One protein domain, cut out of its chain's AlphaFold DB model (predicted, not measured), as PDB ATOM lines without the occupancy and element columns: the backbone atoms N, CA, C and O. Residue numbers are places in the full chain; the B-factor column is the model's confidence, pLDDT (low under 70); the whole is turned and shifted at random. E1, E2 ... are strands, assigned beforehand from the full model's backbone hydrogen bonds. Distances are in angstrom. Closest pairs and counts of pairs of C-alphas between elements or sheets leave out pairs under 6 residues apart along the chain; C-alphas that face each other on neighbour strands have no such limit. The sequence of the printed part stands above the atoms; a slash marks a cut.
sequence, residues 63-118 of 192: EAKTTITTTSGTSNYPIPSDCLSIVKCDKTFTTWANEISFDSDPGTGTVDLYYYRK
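AT A GLANCE: This is residues 63 to 118 of the 192 residues of an uncharacterized protein of Dehalobacter sp. CF (UniProt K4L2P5). A long, strongly twisted sheet of E1, E6 and E3 makes one wall, and a smaller sheet of E2, E5 and E4 makes another, loosely opposed with few contacts between them. The 56 printed residues have six named strands, E1 to E6 along the chain, and no named helix: all strand, both sheets antiparallel. The whole is compact, radius of gyration of the C-alphas 10.4 A, and elongated, spanning 31 by 20 by 16 A.

HOW THE PARTS SIT: Inner strand E6, residues 109 to 117, has E1, residues 63 to 70, as antiparallel neighbour at 154 degrees, with N 66 and O 113 2.9 A apart, within hydrogen-bond range. E3, residues 83 to 89, is antiparallel to E6 at 134 degrees; N 87 and O 114 are 2.8 A apart. In the other sheet, E5, residues 99 to 102, pairs with E2, residues 76 to 78, through N 77 and O 100, 2.9 A. E4, residues 93 to 96, forms a hairpin with E5; N 94 and O 101 are 2.9 A apart. The closest C-alphas of E1 and E2, Ile 68 and Tyr 77, are 7.6 A apart.

IN THESE COORDINATES: E1 runs 22.2 A from C-alpha 63 at (-22.575, -26.849, -13.664); E6 runs 23.7 A to C-alpha 117 at (-22.552, -29.425, -7.837). E3 spans 13.2 A.

THE WHOLE: The C-alphas farthest apart, Gly 73 and Lys 118, are 30.7 A apart. The printed part has no cut, no link is long, and no printed residue is under 70 in pLDDT.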
ATOM      1  N   GLU A  63     -23.747 -27.725 -13.624       95.62
ATOM      2  CA  GLU A  63     -22.575 -26.849 -13.664       95.62
ATOM      3  C   GLU A  63     -22.710 -25.711 -12.639       95.62
ATOM      4  O   GLU A  63     -23.745 -25.049 -12.545       95.62
ATOM      5  N   ALA A  64     -21.641 -25.474 -11.887       97.44
ATOM      6  CA  ALA A  64     -21.499 -24.393 -10.927       97.44
ATOM      7  C   ALA A  64     -20.107 -23.758 -11.043       97.44
ATOM      8  O   ALA A  64     -19.160 -24.352 -11.569       97.44
ATOM      9  N   LYS A  65     -19.996 -22.525 -10.548       97.81
ATOM     10  CA  LYS A  65     -18.754 -21.758 -10.493       97.81
ATOM     11  C   LYS A  65     -18.608 -21.161  -9.102       97.81
ATOM     12  O   LYS A  65     -19.547 -20.553  -8.597       97.81
ATOM     13  N   THR A  66     -17.415 -21.273  -8.534       97.75
ATOM     14  CA  THR A  66     -17.002 -20.478  -7.376       97.75
ATOM     15  C   THR A  66     -15.711 -19.734  -7.695       97.75
ATOM     16  O   THR A  66     -14.924 -20.178  -8.533       97.75
ATOM     17  N   THR A  67     -15.493 -18.608  -7.026       97.94
ATOM     18  CA  THR A  67     -14.261 -17.827  -7.138       97.94
ATOM     19  C   THR A  67     -13.532 -17.900  -5.803       97.94
ATOM     20  O   THR A  67     -14.021 -17.411  -4.784       97.94
ATOM     21  N   ILE A  68     -12.360 -18.529  -5.801       97.12
ATOM     22  CA  ILE A  68     -11.503 -18.664  -4.623       97.12
ATOM     23  C   ILE A  68     -10.620 -17.422  -4.543       97.12
ATOM     24  O   ILE A  68      -9.907 -17.114  -5.496       97.12
ATOM     25  N   THR A  69     -10.654 -16.716  -3.413       97.88
ATOM     26  CA  THR A  69      -9.710 -15.620  -3.144       97.88
ATOM     27  C   THR A  69      -8.402 -16.212  -2.634       97.88
ATOM     28  O   THR A  69      -8.386 -16.862  -1.589       97.88
ATOM     29  N   THR A  70      -7.314 -16.010  -3.374       97.75
ATOM     30  CA  THR A  70      -6.002 -16.581  -3.063       97.75
ATOM     31  C   THR A  70      -5.117 -15.590  -2.326       97.75
ATOM     32  O   THR A  70      -5.180 -14.380  -2.551       97.75
ATOM     33  N   THR A  71      -4.279 -16.115  -1.435       97.62
ATOM     34  CA  THR A  71      -3.275 -15.357  -0.683       97.62
ATOM     35  C   THR A  71      -1.906 -15.959  -0.968       97.62
ATOM     36  O   THR A  71      -1.751 -17.181  -0.918       97.62
ATOM     37  N   SER A  72      -0.909 -15.116  -1.252       97.25
ATOM     38  CA  SER A  72       0.458 -15.600  -1.491       97.25
ATOM     39  C   SER A  72       0.976 -16.414  -0.302       97.25
ATOM     40  O   SER A  72       0.719 -16.084   0.857       97.25
ATOM     41  N   GLY A  73       1.674 -17.510  -0.599       96.25
ATOM     42  CA  GLY A  73       2.175 -18.460   0.398       96.25
ATOM     43  C   GLY A  73       1.130 -19.439   0.953       96.25
ATOM     44  O   GLY A  73       1.484 -20.286   1.769       96.25
ATOM     45  N   THR A  74      -0.133 -19.365   0.517       96.62
ATOM     46  CA  THR A  74      -1.176 -20.342   0.877       96.62
ATOM     47  C   THR A  74      -1.436 -21.283  -0.293       96.62
ATOM     48  O   THR A  74      -1.862 -20.844  -1.363       96.62
ATOM     49  N   SER A  75      -1.200 -22.578  -0.084       94.38
ATOM     50  CA  SER A  75      -1.376 -23.604  -1.123       94.38
ATOM     51  C   SER A  75      -2.747 -24.276  -1.097       94.38
ATOM     52  O   SER A  75      -3.236 -24.635  -2.164       94.38
ATOM     53  N   ASN A  76      -3.373 -24.408   0.079       97.19
ATOM     54  CA  ASN A  76      -4.618 -25.157   0.268       97.19
ATOM     55  C   ASN A  76      -5.817 -24.229   0.439       97.19
ATOM     56  O   ASN A  76      -5.769 -23.274   1.214       97.19
ATOM     57  N   TYR A  77      -6.908 -24.551  -0.248       97.69
ATOM     58  CA  TYR A  77      -8.162 -23.810  -0.182       97.69
ATOM     59  C   TYR A  77      -9.339 -24.777  -0.061       97.69
ATOM     60  O   TYR A  77      -9.295 -25.859  -0.648       97.69
ATOM     61  N   PRO A  78     -10.409 -24.413   0.662       97.88
ATOM     62  CA  PRO A  78     -11.571 -25.276   0.794       97.88
ATOM     63  C   PRO A  78     -12.303 -25.416  -0.546       97.88
ATOM     64  O   PRO A  78     -12.550 -24.437  -1.254       97.88
ATOM     65  N   ILE A  79     -12.695 -26.644  -0.869       97.12
ATOM     66  CA  ILE A  79     -13.622 -26.948  -1.958       97.12
ATOM     67  C   ILE A  79     -15.053 -26.667  -1.458       97.12
ATOM     68  O   ILE A  79     -15.361 -26.966  -0.299       97.12
ATOM     69  N   PRO A  80     -15.956 -26.120  -2.298       97.50
ATOM     70  CA  PRO A  80     -17.366 -25.976  -1.941       97.50
ATOM     71  C   PRO A  80     -17.975 -27.289  -1.437       97.50
ATOM     72  O   PRO A  80     -17.758 -28.352  -2.016       97.50
ATOM     73  N   SER A  81     -18.773 -27.235  -0.371       96.56
ATOM     74  CA  SER A  81     -19.383 -28.433   0.236       96.56
ATOM     75  C   SER A  81     -20.375 -29.143  -0.697       96.56
ATOM     76  O   SER A  81     -20.587 -30.363  -0.607       96.56
ATOM     77  N   ASP A  82     -20.958 -28.385  -1.625       96.81
ATOM     78  CA  ASP A  82     -21.818 -28.872  -2.691       96.81
ATOM     79  C   ASP A  82     -21.030 -29.397  -3.898       96.81
ATOM     80  O   ASP A  82     -21.641 -29.944  -4.808       96.81
ATOM     81  N   CYS A  83     -19.700 -29.307  -3.933       97.06
ATOM     82  CA  CYS A  83     -18.917 -29.835  -5.042       97.06
ATOM     83  C   CYS A  83     -19.036 -31.363  -5.116       97.06
ATOM     84  O   CYS A  83     -18.756 -32.085  -4.155       97.06
ATOM     85  N   LEU A  84     -19.453 -31.856  -6.281       95.81
ATOM     86  CA  LEU A  84     -19.467 -33.273  -6.630       95.81
ATOM     87  C   LEU A  84     -18.182 -33.659  -7.367       95.81
ATOM     88  O   LEU A  84     -17.558 -34.665  -7.048       95.81
ATOM     89  N   SER A  85     -17.788 -32.868  -8.365       96.06
ATOM     90  CA  SER A  85     -16.598 -33.129  -9.177       96.06
ATOM     91  C   SER A  85     -16.107 -31.845  -9.836       96.06
ATOM     92  O   SER A  85     -16.900 -31.113 -10.425       96.06
ATOM     93  N   ILE A  86     -14.805 -31.569  -9.752       97.06
ATOM     94  CA  ILE A  86     -14.198 -30.404 -10.402       97.06
ATOM     95  C   ILE A  86     -14.113 -30.653 -11.913       97.06
ATOM     96  O   ILE A  86     -13.642 -31.698 -12.355       97.06
ATOM     97  N   VAL A  87     -14.558 -29.674 -12.700       96.50
ATOM     98  CA  VAL A  87     -14.578 -29.723 -14.169       96.50
ATOM     99  C   VAL A  87     -13.382 -28.983 -14.754       96.50
ATOM    100  O   VAL A  87     -12.718 -29.491 -15.654       96.50
ATOM    101  N   LYS A  88     -13.117 -27.767 -14.264       96.88
ATOM    102  CA  LYS A  88     -12.041 -26.908 -14.760       96.88
ATOM    103  C   LYS A  88     -11.569 -25.953 -13.668       96.88
ATOM    104  O   LYS A  88     -12.369 -25.448 -12.888       96.88
ATOM    105  N   CYS A  89     -10.274 -25.669 -13.673       96.12
ATOM    106  CA  CYS A  89      -9.646 -24.615 -12.891       96.12
ATOM    107  C   CYS A  89      -8.645 -23.877 -13.788       96.12
ATOM    108  O   CYS A  89      -8.052 -24.494 -14.675       96.12
ATOM    109  N   ASP A  90      -8.443 -22.580 -13.562       92.75
ATOM    110  CA  ASP A  90      -7.477 -21.778 -14.332       92.75
ATOM    111  C   ASP A  90      -6.015 -22.007 -13.904       92.75
ATOM    112  O   ASP A  90      -5.082 -21.456 -14.493       92.75
ATOM    113  N   LYS A  91      -5.797 -22.825 -12.871       94.50
ATOM    114  CA  LYS A  91      -4.487 -23.202 -12.332       94.50
ATOM    115  C   LYS A  91      -4.382 -24.721 -12.237       94.50
ATOM    116  O   LYS A  91      -5.396 -25.389 -12.057       94.50
ATOM    117  N   THR A  92      -3.166 -25.261 -12.319       96.31
ATOM    118  CA  THR A  92      -2.908 -26.680 -12.030       96.31
ATOM    119  C   THR A  92      -3.060 -26.938 -10.536       96.31
ATOM    120  O   THR A  92      -2.612 -26.134  -9.712       96.31
ATOM    121  N   PHE A  93      -3.719 -28.038 -10.190       97.12
ATOM    122  CA  PHE A  93      -4.040 -28.370  -8.814       97.12
ATOM    123  C   PHE A  93      -4.085 -29.876  -8.585       97.12
ATOM    124  O   PHE A  93      -4.329 -30.661  -9.503       97.12
ATOM    125  N   THR A  94      -3.974 -30.238  -7.312       97.56
ATOM    126  CA  THR A  94      -4.283 -31.562  -6.779       97.56
ATOM    127  C   THR A  94      -5.402 -31.436  -5.746       97.56
ATOM    128  O   THR A  94      -5.488 -30.443  -5.027       97.56
ATOM    129  N   THR A  95      -6.288 -32.428  -5.657       97.00
ATOM    130  CA  THR A  95      -7.327 -32.479  -4.617       97.00
ATOM    131  C   THR A  95      -6.914 -33.406  -3.489       97.00
ATOM    132  O   THR A  95      -6.519 -34.545  -3.748       97.00
ATOM    133  N   TRP A  96      -7.083 -32.960  -2.248       93.06
ATOM    134  CA  TRP A  96      -6.907 -33.798  -1.068       93.06
ATOM    135  C   TRP A  96      -8.038 -33.539  -0.074       93.06
ATOM    136  O   TRP A  96      -8.238 -32.412   0.371       93.06
ATOM    137  N   ALA A  97      -8.796 -34.582   0.270       93.56
ATOM    138  CA  ALA A  97     -10.005 -34.461   1.088       93.56
ATOM    139  C   ALA A  97     -10.974 -33.386   0.541       93.56
ATOM    140  O   ALA A  97     -11.429 -33.499  -0.595       93.56
ATOM    141  N   ASN A  98     -11.287 -32.358   1.335       95.50
ATOM    142  CA  ASN A  98     -12.171 -31.250   0.956       95.50
ATOM    143  C   ASN A  98     -11.387 -29.987   0.566       95.50
ATOM    144  O   ASN A  98     -11.913 -28.881   0.674       95.50
ATOM    145  N   GLU A  99     -10.131 -30.139   0.152       97.44
ATOM    146  CA  GLU A  99      -9.258 -29.030  -0.210       97.44
ATOM    147  C   GLU A  99      -8.680 -29.196  -1.617       97.44
ATOM    148  O   GLU A  99      -8.429 -30.304  -2.108       97.44
ATOM    149  N   ILE A 100      -8.467 -28.056  -2.264       97.25
ATOM    150  CA  ILE A 100      -7.693 -27.919  -3.489       97.25
ATOM    151  C   ILE A 100      -6.322 -27.353  -3.118       97.25
ATOM    152  O   ILE A 100      -6.233 -26.304  -2.481       97.25
ATOM    153  N   SER A 101      -5.264 -28.060  -3.510       97.62
ATOM    154  CA  SER A 101      -3.879 -27.612  -3.383       97.62
ATOM    155  C   SER A 101      -3.380 -27.159  -4.745       97.62
ATOM    156  O   SER A 101      -3.378 -27.951  -5.687       97.62
ATOM    157  N   PHE A 102      -2.930 -25.912  -4.870       96.81
ATOM    158  CA  PHE A 102      -2.289 -25.442  -6.101       96.81
ATOM    159  C   PHE A 102      -0.818 -25.870  -6.147       96.81
ATOM    160  O   PHE A 102      -0.088 -25.702  -5.171       96.81
ATOM    161  N   ASP A 103      -0.373 -26.392  -7.295       93.31
ATOM    162  CA  ASP A 103       0.987 -26.940  -7.466       93.31
ATOM    163  C   ASP A 103       2.084 -25.858  -7.410       93.31
ATOM    164  O   ASP A 103       3.258 -26.142  -7.179       93.31
ATOM    165  N   SER A 104       1.699 -24.600  -7.631       94.19
ATOM    166  CA  SER A 104       2.544 -23.411  -7.492       94.19
ATOM    167  C   SER A 104       1.785 -22.344  -6.711       94.19
ATOM    168  O   SER A 104       0.553 -22.366  -6.707       94.19
ATOM    169  N   ASP A 105       2.503 -21.421  -6.056       94.44
ATOM    170  CA  ASP A 105       1.871 -20.306  -5.340       94.44
ATOM    171  C   ASP A 105       0.926 -19.562  -6.303       94.44
ATOM    172  O   ASP A 105       1.396 -18.994  -7.298       94.44
ATOM    173  N   PRO A 106      -0.399 -19.564  -6.054       93.19
ATOM    174  CA  PRO A 106      -1.338 -18.853  -6.913       93.19
ATOM    175  C   PRO A 106      -1.135 -17.332  -6.855       93.19
ATOM    176  O   PRO A 106      -1.663 -16.620  -7.713       93.19
ATOM    177  N   GLY A 107      -0.370 -16.837  -5.875       95.12
ATOM    178  CA  GLY A 107      -0.211 -15.427  -5.574       95.12
ATOM    179  C   GLY A 107      -1.458 -14.853  -4.904       95.12
ATOM    180  O   GLY A 107      -2.394 -15.562  -4.528       95.12
ATOM    181  N   THR A 108      -1.479 -13.532  -4.761       97.12
ATOM    182  CA  THR A 108      -2.672 -12.823  -4.281       97.12
ATOM    183  C   THR A 108      -3.592 -12.529  -5.459       97.12
ATOM    184  O   THR A 108      -3.153 -11.923  -6.436       97.12
ATOM    185  N   GLY A 109      -4.855 -12.943  -5.379       96.38
ATOM    186  CA  GLY A 109      -5.802 -12.748  -6.473       96.38
ATOM    187  C   GLY A 109      -7.041 -13.622  -6.358       96.38
ATOM    188  O   GLY A 109      -7.531 -13.894  -5.262       96.38
ATOM    189  N   THR A 110      -7.563 -14.039  -7.508       97.19
ATOM    190  CA  THR A 110      -8.737 -14.907  -7.601       97.19
ATOM    191  C   THR A 110      -8.506 -16.029  -8.596       97.19
ATOM    192  O   THR A 110      -7.924 -15.805  -9.657       97.19
ATOM    193  N   VAL A 111      -9.015 -17.214  -8.281       96.38
ATOM    194  CA  VAL A 111      -9.039 -18.362  -9.191       96.38
ATOM    195  C   VAL A 111     -10.478 -18.825  -9.352       96.38
ATOM    196  O   VAL A 111     -11.175 -19.053  -8.362       96.38
ATOM    197  N   ASP A 112     -10.917 -18.971 -10.599       97.62
ATOM    198  CA  ASP A 112     -12.227 -19.527 -10.898       97.62
ATOM    199  C   ASP A 112     -12.165 -21.057 -10.917       97.62
ATOM    200  O   ASP A 112     -11.364 -21.672 -11.628       97.62
ATOM    201  N   LEU A 113     -13.054 -21.667 -10.135       97.75
ATOM    202  CA  LEU A 113     -13.252 -23.105 -10.070       97.75
ATOM    203  C   LEU A 113     -14.628 -23.440 -10.649       97.75
ATOM    204  O   LEU A 113     -15.660 -23.054 -10.099       97.75
ATOM    205  N   TYR A 114     -14.632 -24.187 -11.747       97.88
ATOM    206  CA  TYR A 114     -15.829 -24.721 -12.385       97.88
ATOM    207  C   TYR A 114     -15.991 -26.181 -11.976       97.88
ATOM    208  O   TYR A 114     -15.051 -26.973 -12.085       97.88
ATOM    209  N   TYR A 115     -17.176 -26.557 -11.515       97.81
ATOM    210  CA  TYR A 115     -17.436 -27.883 -10.967       97.81
ATOM    211  C   TYR A 115     -18.880 -28.318 -11.225       97.81
ATOM    212  O   TYR A 115     -19.748 -27.497 -11.508       97.81
ATOM    213  N   TYR A 116     -19.145 -29.617 -11.134       97.00
ATOM    214  CA  TYR A 116     -20.504 -30.121 -10.997       97.00
ATOM    215  C   TYR A 116     -20.892 -30.076  -9.527       97.00
ATOM    216  O   TYR A 116     -20.153 -30.604  -8.692       97.00
ATOM    217  N   ARG A 117     -22.032 -29.466  -9.204       97.25
ATOM    218  CA  ARG A 117     -22.552 -29.425  -7.837       97.25
ATOM    219  C   ARG A 117     -23.568 -30.528  -7.558       97.25
ATOM    220  O   ARG A 117     -24.193 -31.075  -8.467       97.25
ATOM    221  N   LYS A 118     -23.744 -30.822  -6.275       97.06
ATOM    222  CA  LYS A 118     -24.802 -31.670  -5.738       97.06
ATOM    223  C   LYS A 118     -26.149 -30.968  -5.890       97.06
ATOM    224  O   LYS A 118     -26.241 -29.740  -5.827       97.06
TER     225      LYS A 118